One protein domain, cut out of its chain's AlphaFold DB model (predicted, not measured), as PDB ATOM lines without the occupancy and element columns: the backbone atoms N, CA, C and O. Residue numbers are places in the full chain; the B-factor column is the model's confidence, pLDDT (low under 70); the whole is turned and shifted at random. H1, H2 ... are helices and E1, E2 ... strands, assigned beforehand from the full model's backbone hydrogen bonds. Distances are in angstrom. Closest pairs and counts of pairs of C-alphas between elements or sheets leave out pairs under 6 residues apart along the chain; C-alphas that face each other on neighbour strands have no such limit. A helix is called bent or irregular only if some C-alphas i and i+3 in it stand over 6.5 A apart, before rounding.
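Overview. This is residues 5 to 13 and 29 to 98 of the 99 residues of an uncharacterized protein of Noviherbaspirillum denitrificans (UniProt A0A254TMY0). With little regular structure, the domain is a long, bent hairpin, E1 and E2, with the short strand E3 beside E1, H1 grazing this sheet, and a long loop from E2 back to E3. The printed part has 79 residues, with one named helix and three named strands in the order H1, E1, E2, E3 along the chain; the antiparallel sheet has the order E2, E1, E3. The class is mostly strand, though named elements hold only 31 residues. It is compact, radius of gyration of the C-alphas 12.0 A, spanning 30 by 30 by 19 A.

Arrangement. H1, residues 5 to 10, only grazes the sheet with residues 7 to 10; every O i to N i+4 pair in it is within hydrogen-bond range. E1, residues 43 to 53, bends by 84 degrees at residue 50, and E2, residues 56 to 65, by 54 degrees at residue 59. They form a hairpin, N 46 to O 62 at 2.8 A. E3, residues 94 to 97, is antiparallel to E1, N 45 to O 96 at 2.8 A.

Along the chain. H1 begins at C-alpha 5 (-0.516, -1.891, 37.164) and is 8.6 A long. E1 is 23.9 A, E2 26.6 A and E3 10.7 A, ending at C-alpha 97 (11.191, 5.059, 48.851).

Size, cuts and confidence. The C-alphas of Gly 41 and Arg 55 are farthest apart, 34.3 A. Residues 14 to 28 are cut out, C-alphas 13 and 29 being 11.9 A apart. The link E2 to E3 is long. No printed residue has pLDDT under 70.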
ATOM      1  N   HIS A   5      -0.941  -2.558  38.394       75.62
ATOM      2  CA  HIS A   5      -0.516  -1.891  37.164       75.62
ATOM      3  C   HIS A   5      -1.571  -0.916  36.607       75.62
ATOM      4  O   HIS A   5      -1.217   0.182  36.183       75.62
ATOM      5  N   GLY A   6      -2.857  -1.282  36.644       77.94
ATOM      6  CA  GLY A   6      -3.950  -0.399  36.232       77.94
ATOM      7  C   GLY A   6      -4.034   0.860  37.096       77.94
ATOM      8  O   GLY A   6      -4.095   1.959  36.556       77.94
ATOM      9  N   ILE A   7      -3.932   0.714  38.421       80.44
ATOM     10  CA  ILE A   7      -3.966   1.854  39.351       80.44
ATOM     11  C   ILE A   7      -2.755   2.773  39.138       80.44
ATOM     12  O   ILE A   7      -2.901   3.990  39.048       80.44
ATOM     13  N   LEU A   8      -1.553   2.206  38.999       83.38
ATOM     14  CA  LEU A   8      -0.335   2.986  38.761       83.38
ATOM     15  C   LEU A   8      -0.399   3.737  37.420       83.38
ATOM     16  O   LEU A   8      -0.058   4.918  37.365       83.38
ATOM     17  N   THR A   9      -0.937   3.110  36.372       82.62
ATOM     18  CA  THR A   9      -1.159   3.763  35.070       82.62
ATOM     19  C   THR A   9      -2.135   4.937  35.185       82.62
ATOM     20  O   THR A   9      -1.869   6.014  34.654       82.62
ATOM     21  N   GLU A  10      -3.239   4.782  35.925       84.50
ATOM     22  CA  GLU A  10      -4.204   5.867  36.170       84.50
ATOM     23  C   GLU A  10      -3.587   7.051  36.927       84.50
ATOM     24  O   GLU A  10      -3.984   8.199  36.711       84.50
ATOM     25  N   LEU A  11      -2.581   6.791  37.766       82.19
ATOM     26  CA  LEU A  11      -1.792   7.807  38.465       82.19
ATOM     27  C   LEU A  11      -0.679   8.424  37.596       82.19
ATOM     28  O   LEU A  11       0.034   9.307  38.068       82.19
ATOM     29  N   GLY A  12      -0.542   8.012  36.330       79.75
ATOM     30  CA  GLY A  12       0.494   8.494  35.410       79.75
ATOM     31  C   GLY A  12       1.869   7.855  35.629       79.75
ATOM     32  O   GLY A  12       2.879   8.411  35.205       79.75
ATOM     33  N   ILE A  13       1.928   6.707  36.309       81.75
ATOM     34  CA  ILE A  13       3.154   5.944  36.558       81.75
ATOM     35  C   ILE A  13       3.261   4.870  35.468       81.75
ATOM     36  O   ILE A  13       2.735   3.767  35.605       81.75
ATOM     37  N   GLY A  29       9.332  -0.981  45.665       80.06
ATOM     38  CA  GLY A  29       8.120  -0.956  44.843       80.06
ATOM     39  C   GLY A  29       7.154   0.158  45.273       80.06
ATOM     40  O   GLY A  29       7.247   0.687  46.386       80.06
ATOM     41  N   TRP A  30       6.235   0.521  44.375       85.88
ATOM     42  CA  TRP A  30       5.146   1.449  44.682       85.88
ATOM     43  C   TRP A  30       4.134   0.799  45.625       85.88
ATOM     44  O   TRP A  30       3.568  -0.246  45.307       85.88
ATOM     45  N   MET A  31       3.892   1.448  46.758       89.25
ATOM     46  CA  MET A  31       2.805   1.146  47.684       89.25
ATOM     47  C   MET A  31       1.585   1.983  47.298       89.25
ATOM     48  O   MET A  31       1.716   3.172  47.006       89.25
ATOM     49  N   VAL A  32       0.413   1.352  47.265       87.50
ATOM     50  CA  VAL A  32      -0.878   1.939  46.872       87.50
ATOM     51  C   VAL A  32      -1.906   1.548  47.926       87.50
ATOM     52  O   VAL A  32      -1.860   0.425  48.419       87.50
ATOM     53  N   ASP A  33      -2.818   2.461  48.262       81.06
ATOM     54  CA  ASP A  33      -3.846   2.271  49.301       81.06
ATOM     55  C   ASP A  33      -3.289   1.966  50.710       81.06
ATOM     56  O   ASP A  33      -4.016   1.514  51.593       81.06
ATOM     57  N   GLU A  34      -2.008   2.264  50.945       84.12
ATOM     58  CA  GLU A  34      -1.366   2.190  52.260       84.12
ATOM     59  C   GLU A  34      -1.211   3.578  52.890       84.12
ATOM     60  O   GLU A  34      -1.044   4.588  52.199       84.12
ATOM     61  N   THR A  35      -1.238   3.627  54.225       87.75
ATOM     62  CA  THR A  35      -0.937   4.851  54.974       87.75
ATOM     63  C   THR A  35       0.508   5.260  54.718       87.75
ATOM     64  O   THR A  35       1.434   4.474  54.917       87.75
ATOM     65  N   PHE A  36       0.714   6.507  54.299       90.94
ATOM     66  CA  PHE A  36       2.056   7.037  54.118       90.94
ATOM     67  C   PHE A  36       2.671   7.445  55.460       90.94
ATOM     68  O   PHE A  36       2.272   8.450  56.046       90.94
ATOM     69  N   GLU A  37       3.663   6.683  55.919       91.56
ATOM     70  CA  GLU A  37       4.448   6.965  57.127       91.56
ATOM     71  C   GLU A  37       5.900   7.311  56.732       91.56
ATOM     72  O   GLU A  37       6.748   6.420  56.594       91.56
ATOM     73  N   PRO A  38       6.207   8.596  56.464       91.19
ATOM     74  CA  PRO A  38       7.522   8.998  55.984       91.19
ATOM     75  C   PRO A  38       8.592   8.920  57.074       91.19
ATOM     76  O   PRO A  38       8.370   9.261  58.234       91.19
ATOM     77  N   ILE A  39       9.807   8.550  56.668       93.00
ATOM     78  CA  ILE A  39      10.986   8.572  57.537       93.00
ATOM     79  C   ILE A  39      11.765   9.862  57.276       93.00
ATOM     80  O   ILE A  39      12.172  10.130  56.145       93.00
ATOM     81  N   ILE A  40      12.019  10.640  58.330       95.06
ATOM     82  CA  ILE A  40      12.825  11.866  58.245       95.06
ATOM     83  C   ILE A  40      14.232  11.540  57.718       95.06
ATOM     84  O   ILE A  40      14.867  10.568  58.130       95.06
ATOM     85  N   GLY A  41      14.717  12.366  56.794       93.50
ATOM     86  CA  GLY A  41      15.998  12.221  56.106       93.50
ATOM     87  C   GLY A  41      15.971  11.271  54.906       93.50
ATOM     88  O   GLY A  41      17.003  11.105  54.258       93.50
ATOM     89  N   LYS A  42      14.826  10.647  54.600       94.00
ATOM     90  CA  LYS A  42      14.661   9.755  53.443       94.00
ATOM     91  C   LYS A  42      14.008  10.451  52.260       94.00
ATOM     92  O   LYS A  42      13.334  11.472  52.415       94.00
ATOM     93  N   THR A  43      14.225   9.886  51.074       94.56
ATOM     94  CA  THR A  43      13.677  10.402  49.818       94.56
ATOM     95  C   THR A  43      12.658   9.432  49.238       94.56
ATOM     96  O   THR A  43      12.892   8.223  49.145       94.56
ATOM     97  N   TYR A  44      11.525   9.985  48.819       93.88
ATOM     98  CA  TYR A  44      10.397   9.249  48.268       93.88
ATOM     99  C   TYR A  44       9.974   9.839  46.931       93.88
ATOM    100  O   TYR A  44      10.086  11.040  46.709       93.88
ATOM    101  N   GLN A  45       9.422   8.996  46.066       93.88
ATOM    102  CA  GLN A  45       8.501   9.460  45.038       93.88
ATOM    103  C   GLN A  45       7.078   9.302  45.549       93.88
ATOM    104  O   GLN A  45       6.723   8.249  46.076       93.88
ATOM    105  N   ILE A  46       6.279  10.349  45.393       93.25
ATOM    106  CA  ILE A  46       4.911  10.436  45.892       93.25
ATOM    107  C   ILE A  46       4.001  10.815  44.734       93.25
ATOM    108  O   ILE A  46       4.264  11.784  44.026       93.25
ATOM    109  N   ALA A  47       2.923  10.061  44.555       93.25
ATOM    110  CA  ALA A  47       1.865  10.358  43.607       93.25
ATOM    111  C   ALA A  47       0.637  10.883  44.356       93.25
ATOM    112  O   ALA A  47       0.067  10.188  45.197       93.25
ATOM    113  N   PHE A  48       0.196  12.090  44.009       90.88
ATOM    114  CA  PHE A  48      -1.016  12.721  44.553       90.88
ATOM    115  C   PHE A  48      -2.260  12.427  43.696       90.88
ATOM    116  O   PHE A  48      -3.385  12.774  44.055       90.88
ATOM    117  N   GLY A  49      -2.071  11.772  42.545       87.25
ATOM    118  CA  GLY A  49      -3.117  11.567  41.548       87.25
ATOM    119  C   GLY A  49      -3.487  12.869  40.841       87.25
ATOM    120  O   GLY A  49      -2.633  13.732  40.626       87.25
ATOM    121  N   ARG A  50      -4.760  13.004  40.450       88.75
ATOM    122  CA  ARG A  50      -5.249  14.163  39.693       88.75
ATOM    123  C   ARG A  50      -5.425  15.380  40.598       88.75
ATOM    124  O   ARG A  50      -6.387  15.453  41.361       88.75
ATOM    125  N   VAL A  51      -4.545  16.359  40.437       87.50
ATOM    126  CA  VAL A  51      -4.547  17.639  41.155       87.50
ATOM    127  C   VAL A  51      -4.875  18.779  40.175       87.50
ATOM    128  O   VAL A  51      -4.449  18.722  39.014       87.50
ATOM    129  N   PRO A  52      -5.644  19.805  40.591       84.88
ATOM    130  CA  PRO A  52      -5.845  21.005  39.785       84.88
ATOM    131  C   PRO A  52      -4.542  21.803  39.656       84.88
ATOM    132  O   PRO A  52      -3.960  22.232  40.645       84.88
ATOM    133  N   PHE A  53      -4.113  22.051  38.422       76.75
ATOM    134  CA  PHE A  53      -2.970  22.893  38.094       76.75
ATOM    135  C   PHE A  53      -3.413  23.981  37.110       76.75
ATOM    136  O   PHE A  53      -3.582  23.752  35.908       76.75
ATOM    137  N   GLY A  54      -3.680  25.180  37.631       81.19
ATOM    138  CA  GLY A  54      -4.299  26.255  36.856       81.19
ATOM    139  C   GLY A  54      -5.719  25.889  36.404       81.19
ATOM    140  O   GLY A  54      -6.625  25.802  37.227       81.19
ATOM    141  N   ARG A  55      -5.926  25.705  35.092       83.00
ATOM    142  CA  ARG A  55      -7.235  25.350  34.497       83.00
ATOM    143  C   ARG A  55      -7.386  23.863  34.166       83.00
ATOM    144  O   ARG A  55      -8.422  23.470  33.638       83.00
ATOM    145  N   GLU A  56      -6.373  23.045  34.438       85.62
ATOM    146  CA  GLU A  56      -6.343  21.637  34.040       85.62
ATOM    147  C   GLU A  56      -6.170  20.711  35.241       85.62
ATOM    148  O   GLU A  56      -5.527  21.060  36.224       85.62
ATOM    149  N   MET A  57      -6.715  19.499  35.134       86.38
ATOM    150  CA  MET A  57      -6.462  18.419  36.090       86.38
ATOM    151  C   MET A  57      -5.333  17.542  35.561       86.38
ATOM    152  O   MET A  57      -5.499  16.919  34.509       86.38
ATOM    153  N   ARG A  58      -4.224  17.446  36.297       87.94
ATOM    154  CA  ARG A  58      -3.042  16.667  35.895       87.94
ATOM    155  C   ARG A  58      -2.659  15.662  36.970       87.94
ATOM    156  O   ARG A  58      -2.855  15.928  38.151       87.94
ATOM    157  N   ASN A  59      -2.116  14.521  36.555       88.44
ATOM    158  CA  ASN A  59      -1.467  13.607  37.487       88.44
ATOM    159  C   ASN A  59      -0.169  14.236  37.984       88.44
ATOM    160  O   ASN A  59       0.641  14.702  37.181       88.44
ATOM    161  N   VAL A  60       0.004  14.271  39.303       91.00
ATOM    162  CA  VAL A  60       1.175  14.869  39.940       91.00
ATOM    163  C   VAL A  60       1.957  13.794  40.674       91.00
ATOM    164  O   VAL A  60       1.451  13.161  41.602       91.00
ATOM    165  N   ILE A  61       3.210  13.632  40.255       92.12
ATOM    166  CA  ILE A  61       4.227  12.834  40.931       92.12
ATOM    167  C   ILE A  61       5.347  13.793  41.337       92.12
ATOM    168  O   ILE A  61       5.703  14.685  40.558       92.12
ATOM    169  N   ARG A  62       5.871  13.641  42.554       92.69
ATOM    170  CA  ARG A  62       6.988  14.434  43.078       92.69
ATOM    171  C   ARG A  62       8.032  13.573  43.750       92.69
ATOM    172  O   ARG A  62       7.689  12.628  44.457       92.69
ATOM    173  N   THR A  63       9.291  13.946  43.559       94.62
ATOM    174  CA  THR A  63      10.417  13.407  44.313       94.62
ATOM    175  C   THR A  63      10.678  14.317  45.504       94.62
ATOM    176  O   THR A  63      11.084  15.463  45.331       94.62
ATOM    177  N   VAL A  64      10.440  13.827  46.718       95.25
ATOM    178  CA  VAL A  64      10.546  14.628  47.942       95.25
ATOM    179  C   VAL A  64      11.533  14.034  48.934       95.25
ATOM    180  O   VAL A  64      11.560  12.823  49.155       95.25
ATOM    181  N   ARG A  65      12.334  14.893  49.565       96.12
ATOM    182  CA  ARG A  65      13.104  14.569  50.769       96.12
ATOM    183  C   ARG A  65      12.319  15.020  51.998       96.12
ATOM    184  O   ARG A  65      11.849  16.156  52.062       96.12
ATOM    185  N   ILE A  66      12.178  14.124  52.964       96.00
ATOM    186  CA  ILE A  66      11.421  14.369  54.192       96.00
ATOM    187  C   ILE A  66      12.331  15.081  55.198       96.00
ATOM    188  O   ILE A  66      13.090  14.425  55.910       96.00
ATOM    189  N   ASP A  67      12.279  16.411  55.267       95.06
ATOM    190  CA  ASP A  67      13.115  17.176  56.213       95.06
ATOM    191  C   ASP A  67      12.459  17.343  57.594       95.06
ATOM    192  O   ASP A  67      13.127  17.704  58.564       95.06
ATOM    193  N   GLY A  68      11.166  17.041  57.709       93.44
ATOM    194  CA  GLY A  68      10.413  17.098  58.955       93.44
ATOM    195  C   GLY A  68       9.125  16.274  58.887       93.44
ATOM    196  O   GLY A  68       8.790  15.753  57.820       93.44
ATOM    197  N   PRO A  69       8.431  16.100  60.025       89.38
ATOM    198  CA  PRO A  69       7.218  15.285  60.098       89.38
ATOM    199  C   PRO A  69       6.064  15.836  59.252       89.38
ATOM    200  O   PRO A  69       5.265  15.053  58.750       89.38
ATOM    201  N   GLU A  70       5.999  17.156  59.063       90.81
ATOM    202  CA  GLU A  70       4.883  17.806  58.376       90.81
ATOM    203  C   GLU A  70       5.176  18.019  56.876       90.81
ATOM    204  O   GLU A  70       6.313  18.373  56.529       90.81
ATOM    205  N   PRO A  71       4.187  17.858  55.972       89.88
ATOM    206  CA  PRO A  71       4.369  18.043  54.528       89.88
ATOM    207  C   PRO A  71       4.947  19.403  54.107       89.88
ATOM    208  O   PRO A  71       5.743  19.472  53.172       89.88
ATOM    209  N   GLU A  72       4.645  20.485  54.828       90.69
ATOM    210  CA  GLU A  72       5.167  21.840  54.560       90.69
ATOM    211  C   GLU A  72       6.679  21.961  54.797       90.69
ATOM    212  O   GLU A  72       7.323  22.954  54.430       90.69
ATOM    213  N   GLN A  73       7.260  20.962  55.460       92.81
ATOM    214  CA  GLN A  73       8.690  20.860  55.695       92.81
ATOM    215  C   GLN A  73       9.376  20.010  54.627       92.81
ATOM    216  O   GLN A  73      10.601  19.978  54.601       92.81
ATOM    217  N   TRP A  74       8.641  19.328  53.750       95.00
ATOM    218  CA  TRP A  74       9.246  18.461  52.745       95.00
ATOM    219  C   TRP A  74       9.871  19.279  51.620       95.00
ATOM    220  O   TRP A  74       9.396  20.353  51.243       95.00
ATOM    221  N   PHE A  75      10.969  18.760  51.083       95.56
ATOM    222  CA  PHE A  75      11.742  19.415  50.040       95.56
ATOM    223  C   PHE A  75      11.541  18.691  48.712       95.56
ATOM    224  O   PHE A  75      11.889  17.516  48.592       95.56
ATOM    225  N   ASP A  76      10.994  19.391  47.725       94.81
ATOM    226  CA  ASP A  76      10.903  18.937  46.343       94.81
ATOM    227  C   ASP A  76      12.300  18.960  45.712       94.81
ATOM    228  O   ASP A  76      12.918  20.014  45.522       94.81
ATOM    229  N   VAL A  77      12.817  17.766  45.432       94.12
ATOM    230  CA  VAL A  77      14.171  17.563  44.914       94.12
ATOM    231  C   VAL A  77      14.275  18.026  43.464       94.12
ATOM    232  O   VAL A  77      15.307  18.579  43.081       94.12
ATOM    233  N   ASP A  78      13.225  17.839  42.670       89.94
ATOM    234  CA  ASP A  78      13.245  18.152  41.241       89.94
ATOM    235  C   ASP A  78      13.129  19.665  41.024       89.94
ATOM    236  O   ASP A  78      13.837  20.250  40.203       89.94
ATOM    237  N   GLU A  79      12.285  20.324  41.816       90.06
ATOM    238  CA  GLU A  79      12.068  21.769  41.736       90.06
ATOM    239  C   GLU A  79      13.027  22.587  42.626       90.06
ATOM    240  O   GLU A  79      13.003  23.819  42.585       90.06
ATOM    241  N   GLN A  80      13.885  21.922  43.414       93.06
ATOM    242  CA  GLN A  80      14.873  22.532  44.321       93.06
ATOM    243  C   GLN A  80      14.257  23.560  45.288       93.06
ATOM    244  O   GLN A  80      14.849  24.601  45.596       93.06
ATOM    245  N   ARG A  81      13.051  23.275  45.780       92.88
ATOM    246  CA  ARG A  81      12.291  24.150  46.684       92.88
ATOM    247  C   ARG A  81      11.466  23.332  47.668       92.88
ATOM    248  O   ARG A  81      11.398  22.115  47.571       92.88
ATOM    249  N   ARG A  82      10.837  23.990  48.643       92.81
ATOM    250  CA  ARG A  82       9.849  23.309  49.494       92.81
ATOM    251  C   ARG A  82       8.678  22.820  48.654       92.81
ATOM    252  O   ARG A  82       8.315  23.482  47.681       92.81
ATOM    253  N   LEU A  83       8.116  21.683  49.051       89.31
ATOM    254  CA  LEU A  83       6.919  21.141  48.432       89.31
ATOM    255  C   LEU A  83       5.818  22.204  48.458       89.31
ATOM    256  O   LEU A  83       5.587  22.848  49.481       89.31
ATOM    257  N   GLU A  84       5.200  22.427  47.303       84.31
ATOM    258  CA  GLU A  84       4.217  23.490  47.117       84.31
ATOM    259  C   GLU A  84       3.051  23.349  48.104       84.31
ATOM    260  O   GLU A  84       2.447  22.281  48.198       84.31
ATOM    261  N   ASP A  85       2.696  24.439  48.795       78.31
ATOM    262  CA  ASP A  85       1.676  24.446  49.858       78.31
ATOM    263  C   ASP A  85       0.340  23.823  49.419       78.31
ATOM    264  O   ASP A  85      -0.346  23.177  50.208       78.31
ATOM    265  N   GLY A  86      -0.029  23.976  48.142       83.00
ATOM    266  CA  GLY A  86      -1.238  23.371  47.586       83.00
ATOM    267  C   GLY A  86      -1.190  21.843  47.541       83.00
ATOM    268  O   GLY A  86      -2.205  21.202  47.795       83.00
ATOM    269  N   LEU A  87      -0.023  21.247  47.269       85.50
ATOM    270  CA  LEU A  87       0.150  19.791  47.188       85.50
ATOM    271  C   LEU A  87       0.038  19.109  48.550       85.50
ATOM    272  O   LEU A  87      -0.489  18.001  48.624       85.50
ATOM    273  N   ASN A  88       0.427  19.800  49.621       83.81
ATOM    274  CA  ASN A  88       0.335  19.308  50.999       83.81
ATOM    275  C   ASN A  88      -1.112  19.031  51.442       83.81
ATOM    276  O   ASN A  88      -1.347  18.235  52.347       83.81
ATOM    277  N   LEU A  89      -2.094  19.647  50.774       86.19
ATOM    278  CA  LEU A  89      -3.522  19.452  51.040       86.19
ATOM    279  C   LEU A  89      -4.122  18.252  50.292       86.19
ATOM    280  O   LEU A  89      -5.276  17.883  50.534       86.19
ATOM    281  N   HIS A  90      -3.380  17.648  49.363       89.06
ATOM    282  CA  HIS A  90      -3.852  16.519  48.573       89.06
ATOM    283  C   HIS A  90      -3.439  15.187  49.199       89.06
ATOM    284  O   HIS A  90      -2.325  15.009  49.687       89.06
ATOM    285  N   SER A  91      -4.342  14.207  49.153       89.06
ATOM    286  CA  SER A  91      -4.041  12.863  49.646       89.06
ATOM    287  C   SER A  91      -3.003  12.177  48.767       89.06
ATOM    288  O   SER A  91      -3.145  12.125  47.544       89.06
ATOM    289  N   ILE A  92      -2.024  11.550  49.409       92.12
ATOM    290  CA  ILE A  92      -1.080  10.649  48.758       92.12
ATOM    291  C   ILE A  92      -1.831   9.392  48.312       92.12
ATOM    292  O   ILE A  92      -2.565   8.787  49.090       92.12
ATOM    293  N   LYS A  93      -1.689   9.034  47.035       92.88
ATOM    294  CA  LYS A  93      -2.340   7.873  46.407       92.88
ATOM    295  C   LYS A  93      -1.392   6.703  46.224       92.88
ATOM    296  O   LYS A  93      -1.815   5.555  46.310       92.88
ATOM    297  N   ALA A  94      -0.125   7.002  45.975       91.62
ATOM    298  CA  ALA A  94       0.924   6.004  45.933       91.62
ATOM    299  C   ALA A  94       2.253   6.618  46.359       91.62
ATOM    300  O   ALA A  94       2.472   7.819  46.190       91.62
ATOM    301  N   PHE A  95       3.155   5.793  46.876       92.56
ATOM    302  CA  PHE A  95       4.504   6.226  47.215       92.56
ATOM    303  C   PHE A  95       5.517   5.098  47.056       92.56
ATOM    304  O   PHE A  95       5.186   3.920  47.164       92.56
ATOM    305  N   ARG A  96       6.779   5.458  46.833       90.94
ATOM    306  CA  ARG A  96       7.915   4.542  46.966       90.94
ATOM    307  C   ARG A  96       9.114   5.254  47.557       90.94
ATOM    308  O   ARG A  96       9.333   6.429  47.274       90.94
ATOM    309  N   ARG A  97       9.911   4.548  48.354       90.38
ATOM    310  CA  ARG A  97      11.191   5.059  48.851       90.38
ATOM    311  C   ARG A  97      12.258   4.835  47.790       90.38
ATOM    312  O   ARG A  97      12.330   3.740  47.241       90.38
ATOM    313  N   ILE A  98      13.107   5.827  47.547       87.75
ATOM    314  CA  ILE A  98      14.183   5.725  46.551       87.75
ATOM    315  C   ILE A  98      15.599   5.886  47.136       87.75
ATOM    316  O   ILE A  98      16.540   5.378  46.531       87.75
TER     317      ILE A  98